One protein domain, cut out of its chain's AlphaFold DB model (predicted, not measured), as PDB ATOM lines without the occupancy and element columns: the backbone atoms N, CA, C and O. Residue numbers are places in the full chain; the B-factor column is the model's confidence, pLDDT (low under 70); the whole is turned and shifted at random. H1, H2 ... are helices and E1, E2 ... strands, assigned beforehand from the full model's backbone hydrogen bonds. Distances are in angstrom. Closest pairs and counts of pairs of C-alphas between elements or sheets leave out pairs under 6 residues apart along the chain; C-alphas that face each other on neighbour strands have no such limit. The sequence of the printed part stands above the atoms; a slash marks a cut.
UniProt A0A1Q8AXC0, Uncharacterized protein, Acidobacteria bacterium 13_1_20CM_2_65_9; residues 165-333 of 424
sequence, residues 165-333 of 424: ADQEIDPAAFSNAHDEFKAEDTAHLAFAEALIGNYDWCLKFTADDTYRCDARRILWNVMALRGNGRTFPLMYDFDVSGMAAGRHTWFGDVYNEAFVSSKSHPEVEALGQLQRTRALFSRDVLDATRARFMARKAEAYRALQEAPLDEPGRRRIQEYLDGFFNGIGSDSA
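Overview. This is residues 165 to 333 of the 424 residues of an uncharacterized protein of Acidobacteria bacterium 13_1_20CM_2_65_9 (UniProt A0A1Q8AXC0). Three helices, H2, H5 and H8, form a bundle at the core, with H6 packed on H2 through its residues 285 to 289 and H7 folded back along H8. At one end of the longest axis, the two-stranded hairpin E1 and E2 packs on H2 through E2, at the far end from H7 and H8. The printed part has 169 residues, mostly helix, with eight named helices and two named strands in the order H1, H2, E1, E2, H3, H4, H5, H6, H7, H8; the sheet, E1 - E2, is antiparallel. It is compact, with a radius of gyration of the C-alphas of 16.0 A and spans of 42 by 34 by 34 A.

Arrangement. H1, residues 177 to 180, is close to but not clearly touching H2, residues 183 to 195; their closest C-alphas, of Ala 177 and Thr 186, are 6.7 A apart. E1, residues 222 to 227, and E2, residues 230 to 235, form an antiparallel hairpin, with N 225 and O 232 within hydrogen-bond range at 2.9 A and N 234 and O 223 at 2.8 A. The closest C-alphas of H2 and E2, of Asp 185 and Phe 232, are 6.5 A apart. H8, residues 311 to 328, is the hub, touching five helices. H3, residues 242 to 245, touches residues 313 to 320 of H8, closest at the C-alphas of Met 243 and Ile 317, 5.1 A. H4, residues 251 to 254, is close to but not clearly touching H5, residues 265 to 277, closest at the C-alphas of Phe 251 and His 265, 7.7 A. H2 and H5 touch at a shallow tilt of 14 degrees, opposite ways, closest at the C-alphas of Ala 194 and Ala 270, 4.8 A. H5 and H8 touch, the same way, at a shallow tilt of 34 degrees, only just short of steep, closest at the C-alphas of Glu 267 and Gly 323, 4.3 A. Residues 285 to 289 of H6, residues 283 to 295, touch H2 at a steep tilt of 54 degrees, closest at the C-alphas of Glu 184 and Val 285, 6.2 A. H7, residues 297 to 306, and H8 form a helical hairpin, closest at the C-alphas of Leu 304 and Arg 314, 7.2 A. Every O i to N i+4 pair is within hydrogen-bond range in H2, H5, H6, H7 and H8; H1, H3 and H4 are too short for one.

Along the chain. H1 begins at C-alpha 177, (-2.713, 4.158, 36.677). H2 is 18.1 A long, E1 15.8 A, E2 16.7 A, H5 18.7 A, H6 18.1 A, H7 14.7 A and H8 25.9 A. H8 ends at C-alpha 328, (-0.671, -15.753, 26.359).

Size, cuts and confidence. The two C-alphas farthest apart, of Asp 166 and Ser 261, are 47.8 A apart. The printed part has no cut, and the link from H2 to E1, 26 residues, is long. The mean pLDDT of the printed part is 93.7; residue 215 is under 70.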
ATOM      1  N   ALA A 165      10.715   1.623  48.581       96.69
ATOM      2  CA  ALA A 165       9.682   2.636  48.702       96.69
ATOM      3  C   ALA A 165       9.800   3.369  50.040       96.69
ATOM      4  O   ALA A 165       9.909   2.748  51.101       96.69
ATOM      5  N   ASP A 166       9.757   4.692  49.982       94.25
ATOM      6  CA  ASP A 166       9.742   5.586  51.136       94.25
ATOM      7  C   ASP A 166       8.325   6.074  51.461       94.25
ATOM      8  O   ASP A 166       8.035   6.407  52.612       94.25
ATOM      9  N   GLN A 167       7.421   6.038  50.479       94.94
ATOM     10  CA  GLN A 167       6.048   6.491  50.628       94.94
ATOM     11  C   GLN A 167       5.037   5.511  50.014       94.94
ATOM     12  O   GLN A 167       5.283   4.831  49.022       94.94
ATOM     13  N   GLU A 168       3.857   5.476  50.622       95.81
ATOM     14  CA  GLU A 168       2.626   4.965  50.027       95.81
ATOM     15  C   GLU A 168       1.732   6.158  49.699       95.81
ATOM     16  O   GLU A 168       1.592   7.069  50.521       95.81
ATOM     17  N   ILE A 169       1.188   6.189  48.488       94.88
ATOM     18  CA  ILE A 169       0.236   7.213  48.072       94.88
ATOM     19  C   ILE A 169      -1.101   6.887  48.731       94.88
ATOM     20  O   ILE A 169      -1.605   5.771  48.604       94.88
ATOM     21  N   ASP A 170      -1.666   7.868  49.434       91.69
ATOM     22  CA  ASP A 170      -3.008   7.759  50.001       91.69
ATOM     23  C   ASP A 170      -4.017   7.469  48.873       91.69
ATOM     24  O   ASP A 170      -3.984   8.171  47.856       91.69
ATOM     25  N   PRO A 171      -4.923   6.484  49.014       88.88
ATOM     26  CA  PRO A 171      -5.946   6.206  48.010       88.88
ATOM     27  C   PRO A 171      -6.760   7.433  47.569       88.88
ATOM     28  O   PRO A 171      -7.188   7.484  46.422       88.88
ATOM     29  N   ALA A 172      -6.959   8.432  48.438       87.94
ATOM     30  CA  ALA A 172      -7.645   9.683  48.102       87.94
ATOM     31  C   ALA A 172      -6.797  10.650  47.253       87.94
ATOM     32  O   ALA A 172      -7.345  11.550  46.620       87.94
ATOM     33  N   ALA A 173      -5.473  10.485  47.258       91.44
ATOM     34  CA  ALA A 173      -4.528  11.259  46.454       91.44
ATOM     35  C   ALA A 173      -4.121  10.543  45.155       91.44
ATOM     36  O   ALA A 173      -3.489  11.158  44.299       91.44
ATOM     37  N   PHE A 174      -4.455   9.259  45.008       92.88
ATOM     38  CA  PHE A 174      -4.242   8.517  43.771       92.88
ATOM     39  C   PHE A 174      -5.148   9.066  42.660       92.88
ATOM     40  O   PHE A 174      -6.328   9.319  42.887       92.88
ATOM     41  N   SER A 175      -4.609   9.258  41.456       92.19
ATOM     42  CA  SER A 175      -5.374   9.766  40.313       92.19
ATOM     43  C   SER A 175      -5.883   8.620  39.430       92.19
ATOM     44  O   SER A 175      -7.069   8.280  39.457       92.19
ATOM     45  N   ASN A 176      -4.989   8.015  38.652       94.06
ATOM     46  CA  ASN A 176      -5.218   6.825  37.839       94.06
ATOM     47  C   ASN A 176      -3.873   6.169  37.465       94.06
ATOM     48  O   ASN A 176      -2.807   6.769  37.601       94.06
ATOM     49  N   ALA A 177      -3.913   4.927  36.987       95.19
ATOM     50  CA  ALA A 177      -2.713   4.158  36.677       95.19
ATOM     51  C   ALA A 177      -1.905   4.722  35.501       95.19
ATOM     52  O   ALA A 177      -0.686   4.582  35.503       95.19
ATOM     53  N   HIS A 178      -2.562   5.322  34.506       94.81
ATOM     54  CA  HIS A 178      -1.894   5.916  33.347       94.81
ATOM     55  C   HIS A 178      -0.999   7.097  33.746       94.81
ATOM     56  O   HIS A 178       0.102   7.235  33.215       94.81
ATOM     57  N   ASP A 179      -1.445   7.912  34.700       95.06
ATOM     58  CA  ASP A 179      -0.711   9.102  35.136       95.06
ATOM     59  C   ASP A 179       0.297   8.796  36.257       95.06
ATOM     60  O   ASP A 179       1.347   9.437  36.341       95.06
ATOM     61  N   GLU A 180       0.010   7.810  37.114       95.81
ATOM     62  CA  GLU A 180       0.858   7.486  38.269       95.81
ATOM     63  C   GLU A 180       1.903   6.403  37.980       95.81
ATOM     64  O   GLU A 180       2.985   6.433  38.563       95.81
ATOM     65  N   PHE A 181       1.619   5.419  37.126       97.19
ATOM     66  CA  PHE A 181       2.488   4.257  36.921       97.19
ATOM     67  C   PHE A 181       3.038   4.203  35.496       97.19
ATOM     68  O   PHE A 181       2.470   4.748  34.554       97.19
ATOM     69  N   LYS A 182       4.136   3.464  35.302       97.12
ATOM     70  CA  LYS A 182       4.537   3.093  33.942       97.12
ATOM     71  C   LYS A 182       3.556   2.069  33.378       97.12
ATOM     72  O   LYS A 182       3.117   1.170  34.099       97.12
ATOM     73  N   ALA A 183       3.282   2.154  32.077       97.00
ATOM     74  CA  ALA A 183       2.373   1.237  31.392       97.00
ATOM     75  C   ALA A 183       2.764  -0.236  31.598       97.00
ATOM     76  O   ALA A 183       1.891  -1.080  31.778       97.00
ATOM     77  N   GLU A 184       4.064  -0.541  31.644       97.75
ATOM     78  CA  GLU A 184       4.565  -1.896  31.874       97.75
ATOM     79  C   GLU A 184       4.241  -2.406  33.281       97.75
ATOM     80  O   GLU A 184       3.825  -3.551  33.427       97.75
ATOM     81  N   ASP A 185       4.384  -1.581  34.327       97.81
ATOM     82  CA  ASP A 185       4.043  -2.005  35.692       97.81
ATOM     83  C   ASP A 185       2.538  -2.292  35.815       97.81
ATOM     84  O   ASP A 185       2.134  -3.283  36.426       97.81
ATOM     85  N   THR A 186       1.714  -1.453  35.185       97.50
ATOM     86  CA  THR A 186       0.255  -1.597  35.162       97.50
ATOM     87  C   THR A 186      -0.179  -2.830  34.362       97.50
ATOM     88  O   THR A 186      -1.067  -3.566  34.796       97.50
ATOM     89  N   ALA A 187       0.472  -3.117  33.230       98.38
ATOM     90  CA  ALA A 187       0.221  -4.323  32.442       98.38
ATOM     91  C   ALA A 187       0.658  -5.596  33.184       98.38
ATOM     92  O   ALA A 187      -0.076  -6.585  33.191       98.38
ATOM     93  N   HIS A 188       1.810  -5.564  33.865       98.69
ATOM     94  CA  HIS A 188       2.268  -6.671  34.704       98.69
ATOM     95  C   HIS A 188       1.275  -6.983  35.827       98.69
ATOM     96  O   HIS A 188       0.976  -8.155  36.052       98.69
ATOM     97  N   LEU A 189       0.742  -5.953  36.496       98.19
ATOM     98  CA  LEU A 189      -0.310  -6.112  37.496       98.19
ATOM     99  C   LEU A 189      -1.563  -6.736  36.876       98.19
ATOM    100  O   LEU A 189      -2.026  -7.760  37.361       98.19
ATOM    101  N   ALA A 190      -2.075  -6.194  35.769       97.81
ATOM    102  CA  ALA A 190      -3.296  -6.709  35.147       97.81
ATOM    103  C   ALA A 190      -3.163  -8.180  34.702       97.81
ATOM    104  O   ALA A 190      -4.093  -8.970  34.868       97.81
ATOM    105  N   PHE A 191      -1.996  -8.577  34.182       98.75
ATOM    106  CA  PHE A 191      -1.704  -9.976  33.854       98.75
ATOM    107  C   PHE A 191      -1.606 -10.848  35.107       98.75
ATOM    108  O   PHE A 191      -2.087 -11.977  35.100       98.75
ATOM    109  N   ALA A 192      -1.009 -10.345  36.185       98.75
ATOM    110  CA  ALA A 192      -0.921 -11.069  37.443       98.75
ATOM    111  C   ALA A 192      -2.304 -11.286  38.084       98.75
ATOM    112  O   ALA A 192      -2.587 -12.393  38.534       98.75
ATOM    113  N   GLU A 193      -3.183 -10.281  38.060       97.81
ATOM    114  CA  GLU A 193      -4.569 -10.397  38.537       97.81
ATOM    115  C   GLU A 193      -5.375 -11.407  37.705       97.81
ATOM    116  O   GLU A 193      -6.104 -12.238  38.256       97.81
ATOM    117  N   ALA A 194      -5.182 -11.398  36.378       97.38
ATOM    118  CA  ALA A 194      -5.771 -12.382  35.473       97.38
ATOM    119  C   ALA A 194      -5.265 -13.803  35.757       97.38
ATOM    120  O   ALA A 194      -6.061 -14.738  35.830       97.38
ATOM    121  N   LEU A 195      -3.952 -13.964  35.951       98.62
ATOM    122  CA  LEU A 195      -3.318 -15.245  36.256       98.62
ATOM    123  C   LEU A 195      -3.930 -15.893  37.497       98.62
ATOM    124  O   LEU A 195      -4.185 -17.092  37.488       98.62
ATOM    125  N   ILE A 196      -4.144 -15.123  38.563       98.00
ATOM    126  CA  ILE A 196      -4.607 -15.667  39.848       98.00
ATOM    127  C   ILE A 196      -6.141 -15.719  39.957       98.00
ATOM    128  O   ILE A 196      -6.670 -16.135  40.992       98.00
ATOM    129  N   GLY A 197      -6.852 -15.288  38.907       95.38
ATOM    130  CA  GLY A 197      -8.311 -15.199  38.884       95.38
ATOM    131  C   GLY A 197      -8.858 -14.231  39.930       95.38
ATOM    132  O   GLY A 197      -9.842 -14.539  40.599       95.38
ATOM    133  N   ASN A 198      -8.200 -13.095  40.171       94.19
ATOM    134  CA  ASN A 198      -8.641 -12.182  41.225       94.19
ATOM    135  C   ASN A 198      -9.817 -11.319  40.758       94.19
ATOM    136  O   ASN A 198      -9.742 -10.702  39.694       94.19
ATOM    137  N   TYR A 199     -10.881 -11.244  41.562       89.00
ATOM    138  CA  TYR A 199     -12.031 -10.347  41.363       89.00
ATOM    139  C   TYR A 199     -12.207  -9.306  42.467       89.00
ATOM    140  O   TYR A 199     -13.018  -8.398  42.306       89.00
ATOM    141  N   ASP A 200     -11.418  -9.386  43.535       90.00
ATOM    142  CA  ASP A 200     -11.462  -8.446  44.651       90.00
ATOM    143  C   ASP A 200     -10.275  -7.489  44.577       90.00
ATOM    144  O   ASP A 200      -9.355  -7.532  45.385       90.00
ATOM    145  N   TRP A 201     -10.267  -6.654  43.544       92.31
ATOM    146  CA  TRP A 201      -9.291  -5.583  43.374       92.31
ATOM    147  C   TRP A 201      -9.897  -4.470  42.526       92.31
ATOM    148  O   TRP A 201     -10.810  -4.699  41.729       92.31
ATOM    149  N   CYS A 202      -9.377  -3.261  42.694       91.94
ATOM    150  CA  CYS A 202      -9.696  -2.141  41.829       91.94
ATOM    151  C   CYS A 202      -8.445  -1.306  41.581       91.94
ATOM    152  O   CYS A 202      -7.703  -0.966  42.505       91.94
ATOM    153  N   LEU A 203      -8.269  -0.948  40.315       93.12
ATOM    154  CA  LEU A 203      -7.332   0.054  39.859       93.12
ATOM    155  C   LEU A 203      -8.013   0.870  38.767       93.12
ATOM    156  O   LEU A 203      -8.363   0.328  37.721       93.12
ATOM    157  N   LYS A 204      -8.184   2.167  39.004       92.62
ATOM    158  CA  LYS A 204      -8.643   3.093  37.974       92.62
ATOM    159  C   LYS A 204      -7.523   3.287  36.949       92.62
ATOM    160  O   LYS A 204      -6.475   3.828  37.297       92.62
ATOM    161  N   PHE A 205      -7.694   2.809  35.717       92.25
ATOM    162  CA  PHE A 205      -6.644   2.845  34.696       92.25
ATOM    163  C   PHE A 205      -6.503   4.218  34.037       92.25
ATOM    164  O   PHE A 205      -5.385   4.626  33.739       92.25
ATOM    165  N   THR A 206      -7.608   4.937  33.828       90.94
ATOM    166  CA  THR A 206      -7.659   6.254  33.164       90.94
ATOM    167  C   THR A 206      -8.644   7.175  33.886       90.94
ATOM    168  O   THR A 206      -9.350   6.748  34.789       90.94
ATOM    169  N   ALA A 207      -8.739   8.454  33.526       88.06
ATOM    170  CA  ALA A 207      -9.667   9.368  34.203       88.06
ATOM    171  C   ALA A 207     -11.152   8.949  34.100       88.06
ATOM    172  O   ALA A 207     -11.911   9.187  35.045       88.06
ATOM    173  N   ASP A 208     -11.542   8.282  33.009       83.88
ATOM    174  CA  ASP A 208     -12.943   7.987  32.681       83.88
ATOM    175  C   ASP A 208     -13.319   6.505  32.821       83.88
ATOM    176  O   ASP A 208     -14.477   6.140  32.608       83.88
ATOM    177  N   ASP A 209     -12.379   5.627  33.187       81.69
ATOM    178  CA  ASP A 209     -12.705   4.214  33.353       81.69
ATOM    179  C   ASP A 209     -13.349   3.915  34.714       81.69
ATOM    180  O   ASP A 209     -13.045   4.496  35.757       81.69
ATOM    181  N   THR A 210     -14.275   2.964  34.683       72.25
ATOM    182  CA  THR A 210     -14.999   2.437  35.849       72.25
ATOM    183  C   THR A 210     -14.810   0.925  35.970       72.25
ATOM    184  O   THR A 210     -15.599   0.220  36.593       72.25
ATOM    185  N   TYR A 211     -13.762   0.387  35.338       75.56
ATOM    186  CA  TYR A 211     -13.522  -1.048  35.325       75.56
ATOM    187  C   TYR A 211     -13.162  -1.543  36.720       75.56
ATOM    188  O   TYR A 211     -12.131  -1.160  37.261       75.56
ATOM    189  N   ARG A 212     -14.024  -2.392  37.297       75.12
ATOM    190  CA  ARG A 212     -13.897  -2.953  38.660       75.12
ATOM    191  C   ARG A 212     -13.837  -1.927  39.791       75.12
ATOM    192  O   ARG A 212     -13.753  -2.308  40.953       75.12
ATOM    193  N   CYS A 213     -13.935  -0.652  39.456       79.44
ATOM    194  CA  CYS A 213     -13.842   0.469  40.363       79.44
ATOM    195  C   CYS A 213     -15.172   1.202  40.413       79.44
ATOM    196  O   CYS A 213     -15.910   1.264  39.430       79.44
ATOM    197  N   ASP A 214     -15.460   1.808  41.556       73.00
ATOM    198  CA  ASP A 214     -16.534   2.784  41.662       73.00
ATOM    199  C   ASP A 214     -15.940   4.160  41.981       73.00
ATOM    200  O   ASP A 214     -14.767   4.298  42.328       73.00
ATOM    201  N   ALA A 215     -16.749   5.213  41.868       69.12
ATOM    202  CA  ALA A 215     -16.282   6.573  42.139       69.12
ATOM    203  C   ALA A 215     -15.782   6.780  43.588       69.12
ATOM    204  O   ALA A 215     -15.167   7.802  43.878       69.12
ATOM    205  N   ARG A 216     -16.065   5.849  44.509       71.81
ATOM    206  CA  ARG A 216     -15.668   5.906  45.924       71.81
ATOM    207  C   ARG A 216     -14.395   5.105  46.198       71.81
ATOM    208  O   ARG A 216     -13.770   5.317  47.233       71.81
ATOM    209  N   ARG A 217     -14.040   4.166  45.320       80.12
ATOM    210  CA  ARG A 217     -12.898   3.258  45.433       80.12
ATOM    211  C   ARG A 217     -12.227   3.161  44.073       80.12
ATOM    212  O   ARG A 217     -12.659   2.387  43.228       80.12
ATOM    213  N   ILE A 218     -11.179   3.960  43.898       87.06
ATOM    214  CA  ILE A 218     -10.339   4.009  42.687       87.06
ATOM    215  C   ILE A 218      -9.060   3.165  42.814       87.06
ATOM    216  O   ILE A 218      -8.358   2.944  41.829       87.06
ATOM    217  N   LEU A 219      -8.773   2.700  44.034       89.75
ATOM    218  CA  LEU A 219      -7.649   1.847  44.391       89.75
ATOM    219  C   LEU A 219      -8.087   0.919  45.543       89.75
ATOM    220  O   LEU A 219      -8.490   1.401  46.604       89.75
ATOM    221  N   TRP A 220      -8.070  -0.401  45.335       91.44
ATOM    222  CA  TRP A 220      -8.477  -1.418  46.323       91.44
ATOM    223  C   TRP A 220      -7.664  -2.701  46.142       91.44
ATOM    224  O   TRP A 220      -7.516  -3.161  45.012       91.44
ATOM    225  N   ASN A 221      -7.160  -3.274  47.243       93.81
ATOM    226  CA  ASN A 221      -6.264  -4.446  47.253       93.81
ATOM    227  C   ASN A 221      -5.010  -4.291  46.359       93.81
ATOM    228  O   ASN A 221      -4.333  -5.246  45.982       93.81
ATOM    229  N   VAL A 222      -4.657  -3.034  46.079       95.31
ATOM    230  CA  VAL A 222      -3.442  -2.596  45.393       95.31
ATOM    231  C   VAL A 222      -2.916  -1.376  46.146       95.31
ATOM    232  O   VAL A 222      -3.682  -0.468  46.458       95.31
ATOM    233  N   MET A 223      -1.625  -1.341  46.465       96.06
ATOM    234  CA  MET A 223      -0.968  -0.157  47.028       96.06
ATOM    235  C   MET A 223      -0.238   0.584  45.914       96.06
ATOM    236  O   MET A 223       0.445  -0.042  45.104       96.06
ATOM    237  N   ALA A 224      -0.308   1.911  45.909       97.19
ATOM    238  CA  ALA A 224       0.535   2.746  45.065       97.19
ATOM    239  C   ALA A 224       1.762   3.180  45.879       97.19
ATOM    240  O   ALA A 224       1.658   3.989  46.801       97.19
ATOM    241  N   LEU A 225       2.926   2.610  45.578       97.56
ATOM    242  CA  LEU A 225       4.167   2.892  46.292       97.56
ATOM    243  C   LEU A 225       5.032   3.865  45.507       97.56
ATOM    244  O   LEU A 225       5.156   3.746  44.291       97.56
ATOM    245  N   ARG A 226       5.676   4.793  46.207       96.75
ATOM    246  CA  ARG A 226       6.657   5.719  45.645       96.75
ATOM    247  C   ARG A 226       8.028   5.423  46.237       96.75
ATOM    248  O   ARG A 226       8.151   5.158  47.430       96.75
ATOM    249  N   GLY A 227       9.033   5.400  45.369       94.56
ATOM    250  CA  GLY A 227      10.411   5.086  45.723       94.56
ATOM    251  C   GLY A 227      11.312   5.026  44.501       94.56
ATOM    252  O   GLY A 227      10.852   4.779  43.386       94.56
ATOM    253  N   ASN A 228      12.613   5.253  44.693       88.81
ATOM    254  CA  ASN A 228      13.610   5.216  43.614       88.81
ATOM    255  C   ASN A 228      13.244   6.102  42.401       88.81
ATOM    256  O   ASN A 228      13.466   5.722  41.252       88.81
ATOM    257  N   GLY A 229      12.643   7.271  42.655       90.69
ATOM    258  CA  GLY A 229      12.268   8.236  41.616       90.69
ATOM    259  C   GLY A 229      11.071   7.834  40.748       90.69
ATOM    260  O   GLY A 229      10.863   8.440  39.701       90.69
ATOM    261  N   ARG A 230      10.287   6.825  41.146       94.50
ATOM    262  CA  ARG A 230       9.068   6.420  40.435       94.50
ATOM    263  C   ARG A 230       7.954   6.011  41.394       94.50
ATOM    264  O   ARG A 230       8.199   5.746  42.570       94.50
ATOM    265  N   THR A 231       6.752   5.892  40.853       97.25
ATOM    266  CA  THR A 231       5.613   5.269  41.523       97.25
ATOM    267  C   THR A 231       5.322   3.917  40.851       97.25
ATOM    268  O   THR A 231       5.489   3.778  39.639       97.25
ATOM    269  N   PHE A 232       4.957   2.893  41.623       97.50
ATOM    270  CA  PHE A 232       4.658   1.547  41.129       97.50
ATOM    271  C   PHE A 232       3.619   0.837  42.013       97.50
ATOM    272  O   PHE A 232       3.538   1.123  43.212       97.50
ATOM    273  N   PRO A 233       2.833  -0.101  41.459       97.50
ATOM    274  CA  PRO A 233       1.829  -0.820  42.222       97.50
ATOM    275  C   PRO A 233       2.418  -2.000  43.009       97.50
ATOM    276  O   PRO A 233       3.396  -2.621  42.587       97.50
ATOM    277  N   LEU A 234       1.777  -2.347  44.125       97.81
ATOM    278  CA  LEU A 234       1.988  -3.576  44.893       97.81
ATOM    279  C   LEU A 234       0.644  -4.274  45.109       97.81
ATOM    280  O   LEU A 234      -0.273  -3.673  45.662       97.81
ATOM    281  N   MET A 235       0.536  -5.543  44.716       97.62
ATOM    282  CA  MET A 235      -0.690  -6.344  44.862       97.62
ATOM    283  C   MET A 235      -0.742  -7.065  46.214       97.62
ATOM    284  O   MET A 235       0.277  -7.623  46.648       97.62
ATOM    285  N   TYR A 236      -1.908  -7.111  46.863       96.88
ATOM    286  CA  TYR A 236      -2.098  -7.819  48.136       96.88
ATOM    287  C   TYR A 236      -3.566  -8.218  48.378       96.88
ATOM    288  O   TYR A 236      -4.451  -7.781  47.660       96.88
ATOM    289  N   ASP A 237      -3.799  -9.017  49.424       94.06
ATOM    290  CA  ASP A 237      -5.113  -9.531  49.856       94.06
ATOM    291  C   ASP A 237      -5.800 -10.424  48.807       94.06
ATOM    292  O   ASP A 237      -6.622  -9.993  48.005       94.06
ATOM    293  N   PHE A 238      -5.434 -11.710  48.804       95.69
ATOM    294  CA  PHE A 238      -5.861 -12.662  47.769       95.69
ATOM    295  C   PHE A 238      -6.817 -13.732  48.304       95.69
ATOM    296  O   PHE A 238      -7.021 -14.757  47.645       95.69
ATOM    297  N   ASP A 239      -7.385 -13.536  49.498       91.12
ATOM    298  CA  ASP A 239      -8.126 -14.571  50.232       91.12
ATOM    299  C   ASP A 239      -9.446 -15.006  49.560       91.12
ATOM    300  O   ASP A 239      -9.984 -16.074  49.872       91.12
ATOM    301  N   VAL A 240      -9.918 -14.227  48.584       91.81
ATOM    302  CA  VAL A 240     -11.087 -14.507  47.733       91.81
ATOM    303  C   VAL A 240     -10.749 -14.674  46.245       91.81
ATOM    304  O   VAL A 240     -11.649 -14.851  45.426       91.81
ATOM    305  N   SER A 241      -9.468 -14.650  45.874       94.88
ATOM    306  CA  SER A 241      -9.043 -14.887  44.486       94.88
ATOM    307  C   SER A 241      -9.407 -16.297  44.006       94.88
ATOM    308  O   SER A 241      -9.556 -17.233  44.801       94.88
ATOM    309  N   GLY A 242      -9.491 -16.476  42.688       94.88
ATOM    310  CA  GLY A 242      -9.766 -17.758  42.049       94.88
ATOM    311  C   GLY A 242      -8.827 -18.879  42.500       94.88
ATOM    312  O   GLY A 242      -9.289 -19.974  42.812       94.88
ATOM    313  N   MET A 243      -7.526 -18.614  42.637       96.31
ATOM    314  CA  MET A 243      -6.561 -19.603  43.140       96.31
ATOM    315  C   MET A 243      -6.752 -19.969  44.626       96.31
ATOM    316  O   MET A 243      -6.434 -21.094  45.022       96.31
ATOM    317  N   ALA A 244      -7.279 -19.062  45.458       95.06
ATOM    318  CA  ALA A 244      -7.503 -19.307  46.885       95.06
ATOM    319  C   ALA A 244      -8.884 -19.919  47.172       95.06
ATOM    320  O   ALA A 244      -8.990 -21.008  47.746       95.06
ATOM    321  N   ALA A 245      -9.944 -19.221  46.759       91.81
ATOM    322  CA  ALA A 245     -11.333 -19.582  47.026       91.81
ATOM    323  C   ALA A 245     -11.881 -20.593  46.016       91.81
ATOM    324  O   ALA A 245     -12.662 -21.477  46.357       91.81
ATOM    325  N   GLY A 246     -11.429 -20.517  44.771       86.38
ATOM    326  CA  GLY A 246     -11.727 -21.504  43.748       86.38
ATOM    327  C   GLY A 246     -12.759 -21.107  42.698       86.38
ATOM    328  O   GLY A 246     -12.862 -21.765  41.669       86.38
ATOM    329  N   ARG A 247     -13.526 -20.053  42.947       77.50
ATOM    330  CA  ARG A 247     -14.391 -19.384  41.969       77.50
ATOM    331  C   ARG A 247     -14.811 -18.047  42.550       77.50
ATOM    332  O   ARG A 247     -14.983 -17.960  43.769       77.50
ATOM    333  N   HIS A 248     -15.066 -17.055  41.708       78.69
ATOM    334  CA  HIS A 248     -15.812 -15.883  42.161       78.69
ATOM    335  C   HIS A 248     -17.327 -16.143  42.075       78.69
ATOM    336  O   HIS A 248     -17.819 -16.872  41.213       78.69
ATOM    337  N   THR A 249     -18.103 -15.554  42.985       79.50
ATOM    338  CA  THR A 249     -19.565 -15.759  43.055       79.50
ATOM    339  C   THR A 249     -20.329 -15.099  41.906       79.50
ATOM    340  O   THR A 249     -21.494 -15.422  41.686       79.50
ATOM    341  N   TRP A 250     -19.677 -14.206  41.159       79.94
ATOM    342  CA  TRP A 250     -20.265 -13.464  40.040       79.94
ATOM    343  C   TRP A 250     -19.968 -14.083  38.673       79.94
ATOM    344  O   TRP A 250     -20.213 -13.428  37.666       79.94
ATOM    345  N   PHE A 251     -19.433 -15.308  38.601       87.38
ATOM    346  CA  PHE A 251     -19.034 -15.907  37.319       87.38
ATOM    347  C   PHE A 251     -20.168 -15.853  36.293       87.38
ATOM    348  O   PHE A 251     -20.014 -15.244  35.243       87.38
ATOM    349  N   GLY A 252     -21.348 -16.373  36.638       84.88
ATOM    350  CA  GLY A 252     -22.510 -16.356  35.739       84.88
ATOM    351  C   GLY A 252     -23.139 -14.973  35.512       84.88
ATOM    352  O   GLY A 252     -23.982 -14.830  34.629       84.88
ATOM    353  N   ASP A 253     -22.754 -13.959  36.294       82.12
ATOM    354  CA  ASP A 253     -23.163 -12.568  36.069       82.12
ATOM    355  C   ASP A 253     -22.256 -11.859  35.045       82.12
ATOM    356  O   ASP A 253     -22.619 -10.769  34.608       82.12
ATOM    357  N   VAL A 254     -21.106 -12.440  34.675       83.38
ATOM    358  CA  VAL A 254     -20.081 -11.798  33.822       83.38
ATOM    359  C   VAL A 254     -19.663 -12.673  32.634       83.38
ATOM    360  O   VAL A 254     -19.356 -12.161  31.561       83.38
ATOM    361  N   TYR A 255     -19.634 -13.995  32.796       89.56
ATOM    362  CA  TYR A 255     -19.093 -14.912  31.800       89.56
ATOM    363  C   TYR A 255     -20.024 -16.066  31.468       89.56
ATOM    364  O   TYR A 255     -20.826 -16.535  32.275       89.56
ATOM    365  N   ASN A 256     -19.835 -16.555  30.246       91.44
ATOM    366  CA  ASN A 256     -20.454 -17.755  29.722       91.44
ATOM    367  C   ASN A 256     -19.403 -18.874  29.673       91.44
ATOM    368  O   ASN A 256     -18.447 -18.791  28.902       91.44
ATOM    369  N   GLU A 257     -19.575 -19.937  30.465       92.12
ATOM    370  CA  GLU A 257     -18.645 -21.081  30.469       92.12
ATOM    371  C   GLU A 257     -18.538 -21.769  29.100       92.12
ATOM    372  O   GLU A 257     -17.495 -22.327  28.772       92.12
ATOM    373  N   ALA A 258     -19.578 -21.683  28.262       93.19
ATOM    374  CA  ALA A 258     -19.575 -22.257  26.920       93.19
ATOM    375  C   ALA A 258     -18.652 -21.508  25.940       93.19
ATOM    376  O   ALA A 258     -18.527 -21.931  24.792       93.19
ATOM    377  N   PHE A 259     -18.013 -20.410  26.364       94.81
ATOM    378  CA  PHE A 259     -17.054 -19.676  25.540       94.81
ATOM    379  C   PHE A 259     -15.808 -20.508  25.194       94.81
ATOM    380  O   PHE A 259     -15.246 -20.357  24.109       94.81
ATOM    381  N   VAL A 260     -15.385 -21.399  26.097       93.31
ATOM    382  CA  VAL A 260     -14.279 -22.340  25.871       93.31
ATOM    383  C   VAL A 260     -14.804 -23.773  25.850       93.31
ATOM    384  O   VAL A 260     -15.751 -24.121  26.554       93.31
ATOM    385  N   SER A 261     -14.172 -24.645  25.064       91.69
ATOM    386  CA  SER A 261     -14.623 -26.035  24.907       91.69
ATOM    387  C   SER A 261     -14.524 -26.858  26.194       91.69
ATOM    388  O   SER A 261     -15.297 -27.795  26.379       91.69
ATOM    389  N   SER A 262     -13.583 -26.517  27.081       93.44
ATOM    390  CA  SER A 262     -13.387 -27.179  28.377       93.44
ATOM    391  C   SER A 262     -14.499 -26.867  29.383       93.44
ATOM    392  O   SER A 262     -14.666 -27.612  30.346       93.44
ATOM    393  N   LYS A 263     -15.235 -25.760  29.182       93.44
ATOM    394  CA  LYS A 263     -16.153 -25.152  30.159       93.44
ATOM    395  C   LYS A 263     -15.517 -24.864  31.525       93.44
ATOM    396  O   LYS A 263     -16.213 -24.744  32.530       93.44
ATOM    397  N   SER A 264     -14.191 -24.758  31.572       93.94
ATOM    398  CA  SER A 264     -13.444 -24.489  32.797       93.94
ATOM    399  C   SER A 264     -13.640 -23.037  33.235       93.94
ATOM    400  O   SER A 264     -13.287 -22.115  32.500       93.94
ATOM    401  N   HIS A 265     -14.175 -22.820  34.442       94.31
ATOM    402  CA  HIS A 265     -14.315 -21.469  35.006       94.31
ATOM    403  C   HIS A 265     -12.949 -20.782  35.160       94.31
ATOM    404  O   HIS A 265     -12.817 -19.678  34.636       94.31
ATOM    405  N   PRO A 266     -11.901 -21.422  35.730       95.44
ATOM    406  CA  PRO A 266     -10.558 -20.838  35.767       95.44
ATOM    407  C   PRO A 266     -10.017 -20.386  34.407       95.44
ATOM    408  O   PRO A 266      -9.431 -19.309  34.298       95.44
ATOM    409  N   GLU A 267     -10.233 -21.185  33.356       95.50
ATOM    410  CA  GLU A 267      -9.786 -20.842  32.001       95.50
ATOM    411  C   GLU A 267     -10.522 -19.608  31.467       95.50
ATOM    412  O   GLU A 267      -9.889 -18.691  30.947       95.50
ATOM    413  N   VAL A 268     -11.848 -19.564  31.625       95.19
ATOM    414  CA  VAL A 268     -12.681 -18.439  31.174       95.19
ATOM    415  C   VAL A 268     -12.370 -17.163  31.948       95.19
ATOM    416  O   VAL A 268     -12.286 -16.099  31.339       95.19
ATOM    417  N   GLU A 269     -12.168 -17.250  33.262       94.56
ATOM    418  CA  GLU A 269     -11.819 -16.107  34.110       94.56
ATOM    419  C   GLU A 269     -10.457 -15.519  33.724       94.56
ATOM    420  O   GLU A 269     -10.356 -14.319  33.450       94.56
ATOM    421  N   ALA A 270      -9.421 -16.364  33.638       96.00
ATOM    422  CA  ALA A 270      -8.086 -15.933  33.232       96.00
ATOM    423  C   ALA A 270      -8.113 -15.327  31.823       96.00
ATOM    424  O   ALA A 270      -7.581 -14.235  31.598       96.00
ATOM    425  N   LEU A 271      -8.789 -15.990  30.880       95.88
ATOM    426  CA  LEU A 271      -8.936 -15.494  29.518       95.88
ATOM    427  C   LEU A 271      -9.688 -14.163  29.487       95.88
ATOM    428  O   LEU A 271      -9.218 -13.220  28.861       95.88
ATOM    429  N   GLY A 272     -10.825 -14.051  30.167       94.69
ATOM    430  CA  GLY A 272     -11.648 -12.846  30.164       94.69
ATOM    431  C   GLY A 272     -10.905 -11.622  30.689       94.69
ATOM    432  O   GLY A 272     -10.994 -10.544  30.098       94.69
ATOM    433  N   GLN A 273     -10.120 -11.791  31.753       94.44
ATOM    434  CA  GLN A 273      -9.274 -10.720  32.279       94.44
ATOM    435  C   GLN A 273      -8.112 -10.380  31.338       94.44
ATOM    436  O   GLN A 273      -7.897  -9.203  31.050       94.44
ATOM    437  N   LEU A 274      -7.423 -11.380  30.775       96.56
ATOM    438  CA  LEU A 274      -6.375 -11.163  29.769       96.56
ATOM    439  C   LEU A 274      -6.904 -10.394  28.556       96.56
ATOM    440  O   LEU A 274      -6.287  -9.433  28.103       96.56
ATOM    441  N   GLN A 275      -8.067 -10.781  28.040       96.00
ATOM    442  CA  GLN A 275      -8.665 -10.139  26.877       96.00
ATOM    443  C   GLN A 275      -9.087  -8.692  27.161       96.00
ATOM    444  O   GLN A 275      -8.946  -7.847  26.280       96.00
ATOM    445  N   ARG A 276      -9.513  -8.362  28.391       93.31
ATOM    446  CA  ARG A 276      -9.770  -6.966  28.784       93.31
ATOM    447  C   ARG A 276      -8.521  -6.093  28.646       93.31
ATOM    448  O   ARG A 276      -8.640  -4.955  28.201       93.31
ATOM    449  N   THR A 277      -7.330  -6.614  28.957       94.50
ATOM    450  CA  THR A 277      -6.078  -5.831  28.874       94.50
ATOM    451  C   THR A 277      -5.800  -5.281  27.471       94.50
ATOM    452  O   THR A 277      -5.178  -4.230  27.338       94.50
ATOM    453  N   ARG A 278      -6.333  -5.916  26.417       94.75
ATOM    454  CA  ARG A 278      -6.206  -5.461  25.022       94.75
ATOM    455  C   ARG A 278      -6.843  -4.096  24.760       94.75
ATOM    456  O   ARG A 278      -6.432  -3.424  23.824       94.75
ATOM    457  N   ALA A 279      -7.827  -3.699  25.566       91.94
ATOM    458  CA  ALA A 279      -8.444  -2.377  25.491       91.94
ATOM    459  C   ALA A 279      -7.682  -1.309  26.300       91.94
ATOM    460  O   ALA A 279      -8.022  -0.134  26.219       91.94
ATOM    461  N   LEU A 280      -6.685  -1.714  27.097       92.50
ATOM    462  CA  LEU A 280      -5.984  -0.849  28.052       92.50
ATOM    463  C   LEU A 280      -4.551  -0.514  27.622       92.50
ATOM    464  O   LEU A 280      -4.010   0.500  28.053       92.50
ATOM    465  N   PHE A 281      -3.927  -1.347  26.785       95.06
ATOM    466  CA  PHE A 281      -2.513  -1.212  26.430       95.06
ATOM    467  C   PHE A 281      -2.274  -1.389  24.930       95.06
ATOM    468  O   PHE A 281      -3.038  -2.061  24.239       95.06
ATOM    469  N   SER A 282      -1.176  -0.818  24.428       95.62
ATOM    470  CA  SER A 282      -0.710  -1.039  23.055       95.62
ATOM    471  C   SER A 282      -0.186  -2.467  22.857       95.62
ATOM    472  O   SER A 282       0.182  -3.146  23.818       95.62
ATOM    473  N   ARG A 283      -0.102  -2.924  21.598       95.88
ATOM    474  CA  ARG A 283       0.453  -4.254  21.286       95.88
ATOM    475  C   ARG A 283       1.866  -4.447  21.831       95.88
ATOM    476  O   ARG A 283       2.107  -5.473  22.447       95.88
ATOM    477  N   ASP A 284       2.740  -3.450  21.702       96.69
ATOM    478  CA  ASP A 284       4.132  -3.562  22.158       96.69
ATOM    479  C   ASP A 284       4.232  -3.828  23.669       96.69
ATOM    480  O   ASP A 284       4.993  -4.695  24.101       96.69
ATOM    481  N   VAL A 285       3.416  -3.141  24.481       98.12
ATOM    482  CA  VAL A 285       3.358  -3.368  25.937       98.12
ATOM    483  C   VAL A 285       2.797  -4.758  26.246       98.12
ATOM    484  O   VAL A 285       3.327  -5.461  27.111       98.12
ATOM    485  N   LEU A 286       1.750  -5.180  25.529       98.44
ATOM    486  CA  LEU A 286       1.137  -6.500  25.704       98.44
ATOM    487  C   LEU A 286       2.117  -7.622  25.346       98.44
ATOM    488  O   LEU A 286       2.275  -8.555  26.129       98.44
ATOM    489  N   ASP A 287       2.809  -7.530  24.215       98.19
ATOM    490  CA  ASP A 287       3.745  -8.553  23.749       98.19
ATOM    491  C   ASP A 287       4.990  -8.636  24.636       98.19
ATOM    492  O   ASP A 287       5.405  -9.738  25.011       98.19
ATOM    493  N   ALA A 288       5.527  -7.494  25.076       98.62
ATOM    494  CA  ALA A 288       6.598  -7.464  26.069       98.62
ATOM    495  C   ALA A 288       6.164  -8.114  27.396       98.62
ATOM    496  O   ALA A 288       6.903  -8.920  27.975       98.62
ATOM    497  N   THR A 289       4.940  -7.830  27.851       98.81
ATOM    498  CA  THR A 289       4.371  -8.425  29.067       98.81
ATOM    499  C   THR A 289       4.186  -9.938  28.918       98.81
ATOM    500  O   THR A 289       4.626 -10.705  29.779       98.81
ATOM    501  N   ARG A 290       3.614 -10.402  27.799       98.69
ATOM    502  CA  ARG A 290       3.466 -11.834  27.489       98.69
ATOM    503  C   ARG A 290       4.817 -12.543  27.504       98.69
ATOM    504  O   ARG A 290       4.951 -13.574  28.162       98.69
ATOM    505  N   ALA A 291       5.824 -11.980  26.834       98.81
ATOM    506  CA  ALA A 291       7.170 -12.542  26.787       98.81
ATOM    507  C   ALA A 291       7.788 -12.667  28.190       98.81
ATOM    508  O   ALA A 291       8.338 -13.718  28.530       98.81
ATOM    509  N   ARG A 292       7.635 -11.638  29.038       98.62
ATOM    510  CA  ARG A 292       8.106 -11.653  30.433       98.62
ATOM    511  C   ARG A 292       7.484 -12.791  31.243       98.62
ATOM    512  O   ARG A 292       8.212 -13.515  31.921       98.62
ATOM    513  N   PHE A 293       6.162 -12.962  31.183       98.81
ATOM    514  CA  PHE A 293       5.487 -14.042  31.909       98.81
ATOM    515  C   PHE A 293       5.863 -15.417  31.347       98.81
ATOM    516  O   PHE A 293       6.182 -16.326  32.114       98.81
ATOM    517  N   MET A 294       5.903 -15.574  30.019       98.75
ATOM    518  CA  MET A 294       6.289 -16.836  29.376       98.75
ATOM    519  C   MET A 294       7.708 -17.277  29.749       98.75
ATOM    520  O   MET A 294       7.926 -18.466  29.986       98.75
ATOM    521  N   ALA A 295       8.652 -16.340  29.901       98.69
ATOM    522  CA  ALA A 295      10.012 -16.634  30.359       98.69
ATOM    523  C   ALA A 295      10.065 -17.245  31.775       98.69
ATOM    524  O   ALA A 295      11.017 -17.943  32.113       98.69
ATOM    525  N   ARG A 296       9.030 -17.023  32.595       98.62
ATOM    526  CA  ARG A 296       8.907 -17.535  33.969       98.62
ATOM    527  C   ARG A 296       7.971 -18.741  34.091       98.62
ATOM    528  O   ARG A 296       7.806 -19.263  35.194       98.62
ATOM    529  N   LYS A 297       7.380 -19.220  32.987       98.75
ATOM    530  CA  LYS A 297       6.392 -20.315  32.989       98.75
ATOM    531  C   LYS A 297       6.882 -21.532  33.775       98.75
ATOM    532  O   LYS A 297       6.210 -21.981  34.697       98.75
ATOM    533  N   ALA A 298       8.078 -22.033  33.469       98.75
ATOM    534  CA  ALA A 298       8.638 -23.206  34.147       98.75
ATOM    535  C   ALA A 298       8.810 -22.997  35.665       98.75
ATOM    536  O   ALA A 298       8.581 -23.912  36.455       98.75
ATOM    537  N   GLU A 299       9.182 -21.787  36.088       98.69
ATOM    538  CA  GLU A 299       9.378 -21.455  37.500       98.69
ATOM    539  C   GLU A 299       8.048 -21.425  38.261       98.69
ATOM    540  O   GLU A 299       7.987 -21.927  39.383       98.69
ATOM    541  N   ALA A 300       6.982 -20.927  37.629       98.75
ATOM    542  CA  ALA A 300       5.632 -20.932  38.186       98.75
ATOM    543  C   ALA A 300       5.105 -22.359  38.435       98.75
ATOM    544  O   ALA A 300       4.640 -22.661  39.536       98.75
ATOM    545  N   TYR A 301       5.242 -23.272  37.463       98.81
ATOM    546  CA  TYR A 301       4.823 -24.672  37.649       98.81
ATOM    547  C   TYR A 301       5.673 -25.410  38.687       98.81
ATOM    548  O   TYR A 301       5.139 -26.194  39.472       98.81
ATOM    549  N   ARG A 302       6.981 -25.138  38.752       98.75
ATOM    550  CA  ARG A 302       7.842 -25.682  39.812       98.75
ATOM    551  C   ARG A 302       7.409 -25.186  41.194       98.75
ATOM    552  O   ARG A 302       7.314 -25.983  42.123       98.75
ATOM    553  N   ALA A 303       7.082 -23.898  41.327       98.44
ATOM    554  CA  ALA A 303       6.563 -23.351  42.578       98.44
ATOM    555  C   ALA A 303       5.267 -24.055  43.011       98.44
ATOM    556  O   ALA A 303       5.109 -24.341  44.198       98.44
ATOM    557  N   LEU A 304       4.372 -24.375  42.066       98.62
ATOM    558  CA  LEU A 304       3.170 -25.169  42.340       98.62
ATOM    559  C   LEU A 304       3.539 -26.566  42.849       98.62
ATOM    560  O   LEU A 304       3.050 -26.975  43.900       98.62
ATOM    561  N   GLN A 305       4.411 -27.291  42.145       98.19
ATOM    562  CA  GLN A 305       4.822 -28.654  42.510       98.19
ATOM    563  C   GLN A 305       5.391 -28.740  43.935       98.19
ATOM    564  O   GLN A 305       5.041 -29.651  44.679       98.19
ATOM    565  N   GLU A 306       6.197 -27.761  44.340       96.94
ATOM    566  CA  GLU A 306       6.830 -27.708  45.665       96.94
ATOM    567  C   GLU A 306       5.906 -27.206  46.787       96.94
ATOM    568  O   GLU A 306       6.239 -27.322  47.971       96.94
ATOM    569  N   ALA A 307       4.771 -26.588  46.454       96.94
ATOM    570  CA  ALA A 307       3.898 -25.972  47.446       96.94
ATOM    571  C   ALA A 307       3.159 -27.033  48.282       96.94
ATOM    572  O   ALA A 307       2.670 -28.015  47.723       96.94
ATOM    573  N   PRO A 308       2.991 -26.845  49.603       95.88
ATOM    574  CA  PRO A 308       2.290 -27.794  50.472       95.88
ATOM    575  C   PRO A 308       0.759 -27.642  50.386       95.88
ATOM    576  O   PRO A 308       0.095 -27.464  51.397       95.88
ATOM    577  N   LEU A 309       0.191 -27.654  49.183       96.25
ATOM    578  CA  LEU A 309      -1.241 -27.434  48.949       96.25
ATOM    579  C   LEU A 309      -2.060 -28.710  49.140       96.25
ATOM    580  O   LEU A 309      -1.576 -29.814  48.873       96.25
ATOM    581  N   ASP A 310      -3.323 -28.536  49.522       95.44
ATOM    582  CA  ASP A 310      -4.329 -29.585  49.405       95.44
ATOM    583  C   ASP A 310      -4.593 -29.935  47.928       95.44
ATOM    584  O   ASP A 310      -4.333 -29.142  47.020       95.44
ATOM    585  N   GLU A 311      -5.085 -31.147  47.678       95.12
ATOM    586  CA  GLU A 311      -5.230 -31.668  46.316       95.12
ATOM    587  C   GLU A 311      -6.246 -30.875  45.462       95.12
ATOM    588  O   GLU A 311      -5.887 -30.512  44.336       95.12
ATOM    589  N   PRO A 312      -7.459 -30.528  45.951       94.06
ATOM    590  CA  PRO A 312      -8.368 -29.647  45.213       94.06
ATOM    591  C   PRO A 312      -7.748 -28.287  44.874       94.06
ATOM    592  O   PRO A 312      -7.827 -27.853  43.723       94.06
ATOM    593  N   GLY A 313      -7.082 -27.649  45.843       95.19
ATOM    594  CA  GLY A 313      -6.385 -26.380  45.644       95.19
ATOM    595  C   GLY A 313      -5.304 -26.476  44.572       95.19
ATOM    596  O   GLY A 313      -5.266 -25.653  43.661       95.19
ATOM    597  N   ARG A 314      -4.468 -27.522  44.618       97.56
ATOM    598  CA  ARG A 314      -3.416 -27.763  43.620       97.56
ATOM    599  C   ARG A 314      -3.978 -27.907  42.209       97.56
ATOM    600  O   ARG A 314      -3.464 -27.258  41.303       97.56
ATOM    601  N   ARG A 315      -5.005 -28.746  42.024       96.38
ATOM    602  CA  ARG A 315      -5.629 -28.950  40.705       96.38
ATOM    603  C   ARG A 315      -6.165 -27.639  40.150       96.38
ATOM    604  O   ARG A 315      -5.875 -27.291  39.015       96.38
ATOM    605  N   ARG A 316      -6.870 -26.874  40.980       94.81
ATOM    606  CA  ARG A 316      -7.463 -25.614  40.545       94.81
ATOM    607  C   ARG A 316      -6.434 -24.540  40.218       94.81
ATOM    608  O   ARG A 316      -6.556 -23.847  39.216       94.81
ATOM    609  N   ILE A 317      -5.400 -24.407  41.039       97.69
ATOM    610  CA  ILE A 317      -4.281 -23.509  40.748       97.69
ATOM    611  C   ILE A 317      -3.616 -23.894  39.420       97.69
ATOM    612  O   ILE A 317      -3.250 -23.014  38.643       97.69
ATOM    613  N   GLN A 318      -3.487 -25.194  39.142       98.44
ATOM    614  CA  GLN A 318      -2.986 -25.663  37.856       98.44
ATOM    615  C   GLN A 318      -3.899 -25.242  36.697       98.44
ATOM    616  O   GLN A 318      -3.385 -24.747  35.705       98.44
ATOM    617  N   GLU A 319      -5.223 -25.352  36.834       97.50
ATOM    618  CA  GLU A 319      -6.181 -24.905  35.808       97.50
ATOM    619  C   GLU A 319      -6.047 -23.403  35.497       97.50
ATOM    620  O   GLU A 319      -6.073 -23.023  34.327       97.50
ATOM    621  N   TYR A 320      -5.836 -22.552  36.511       98.25
ATOM    622  CA  TYR A 320      -5.549 -21.125  36.298       98.25
ATOM    623  C   TYR A 320      -4.215 -20.897  35.577       98.25
ATOM    624  O   TYR A 320      -4.155 -20.109  34.633       98.25
ATOM    625  N   LEU A 321      -3.147 -21.595  35.987       98.69
ATOM    626  CA  LEU A 321      -1.847 -21.518  35.310       98.69
ATOM    627  C   LEU A 321      -1.960 -21.960  33.847       98.69
ATOM    628  O   LEU A 321      -1.460 -21.269  32.959       98.69
ATOM    629  N   ASP A 322      -2.636 -23.080  33.596       98.50
ATOM    630  CA  ASP A 322      -2.847 -23.637  32.264       98.50
ATOM    631  C   ASP A 322      -3.647 -22.657  31.399       98.50
ATOM    632  O   ASP A 322      -3.190 -22.290  30.316       98.50
ATOM    633  N   GLY A 323      -4.788 -22.165  31.893       97.62
ATOM    634  CA  GLY A 323      -5.621 -21.187  31.190       97.62
ATOM    635  C   GLY A 323      -4.861 -19.905  30.847       97.62
ATOM    636  O   GLY A 323      -4.861 -19.468  29.695       97.62
ATOM    637  N   PHE A 324      -4.133 -19.345  31.817       98.69
ATOM    638  CA  PHE A 324      -3.328 -18.143  31.618       98.69
ATOM    639  C   PHE A 324      -2.196 -18.358  30.606       98.69
ATOM    640  O   PHE A 324      -2.110 -17.640  29.608       98.69
ATOM    641  N   PHE A 325      -1.329 -19.357  30.822       98.81
ATOM    642  CA  PHE A 325      -0.159 -19.576  29.968       98.81
ATOM    643  C   PHE A 325      -0.524 -20.055  28.563       98.81
ATOM    644  O   PHE A 325       0.200 -19.743  27.616       98.81
ATOM    645  N   ASN A 326      -1.629 -20.783  28.400       98.31
ATOM    646  CA  ASN A 326      -2.156 -21.107  27.076       98.31
ATOM    647  C   ASN A 326      -2.708 -19.848  26.396       98.31
ATOM    648  O   ASN A 326      -2.417 -19.623  25.222       98.31
ATOM    649  N   GLY A 327      -3.421 -18.995  27.140       97.69
ATOM    650  CA  GLY A 327      -3.980 -17.736  26.647       97.69
ATOM    651  C   GLY A 327      -2.933 -16.732  26.156       97.69
ATOM    652  O   GLY A 327      -3.185 -16.029  25.182       97.69
ATOM    653  N   ILE A 328      -1.745 -16.682  26.768       98.56
ATOM    654  CA  ILE A 328      -0.671 -15.753  26.359       98.56
ATOM    655  C   ILE A 328       0.378 -16.372  25.422       98.56
ATOM    656  O   ILE A 328       1.172 -15.640  24.825       98.56
ATOM    657  N   GLY A 329       0.399 -17.702  25.284       98.00
ATOM    658  CA  GLY A 329       1.521 -18.446  24.704       98.00
ATOM    659  C   GLY A 329       1.714 -18.309  23.191       98.00
ATOM    660  O   GLY A 329       2.783 -18.640  22.687       98.00
ATOM    661  N   SER A 330       0.714 -17.815  22.458       97.62
ATOM    662  CA  SER A 330       0.806 -17.543  21.016       97.62
ATOM    663  C   SER A 330      -0.090 -16.377  20.622       97.62
ATOM    664  O   SER A 330      -1.077 -16.094  21.303       97.62
ATOM    665  N   ASP A 331       0.217 -15.719  19.507       95.94
ATOM    666  CA  ASP A 331      -0.574 -14.578  19.031       95.94
ATOM    667  C   ASP A 331      -2.006 -14.978  18.699       95.94
ATOM    668  O   ASP A 331      -2.936 -14.241  19.001       95.94
ATOM    669  N   SER A 332      -2.210 -16.179  18.153       93.88
ATOM    670  CA  SER A 332      -3.548 -16.717  17.904       93.88
ATOM    671  C   SER A 332      -4.342 -16.968  19.184       93.88
ATOM    672  O   SER A 332      -5.562 -16.815  19.175       93.88
ATOM    673  N   ALA A 333      -3.671 -17.364  20.270       95.31
ATOM    674  CA  ALA A 333      -4.327 -17.582  21.554       95.31
ATOM    675  C   ALA A 333      -4.668 -16.257  22.246       95.31
ATOM    676  O   ALA A 333      -5.755 -16.134  22.812       95.31
TER     677      ALA A 333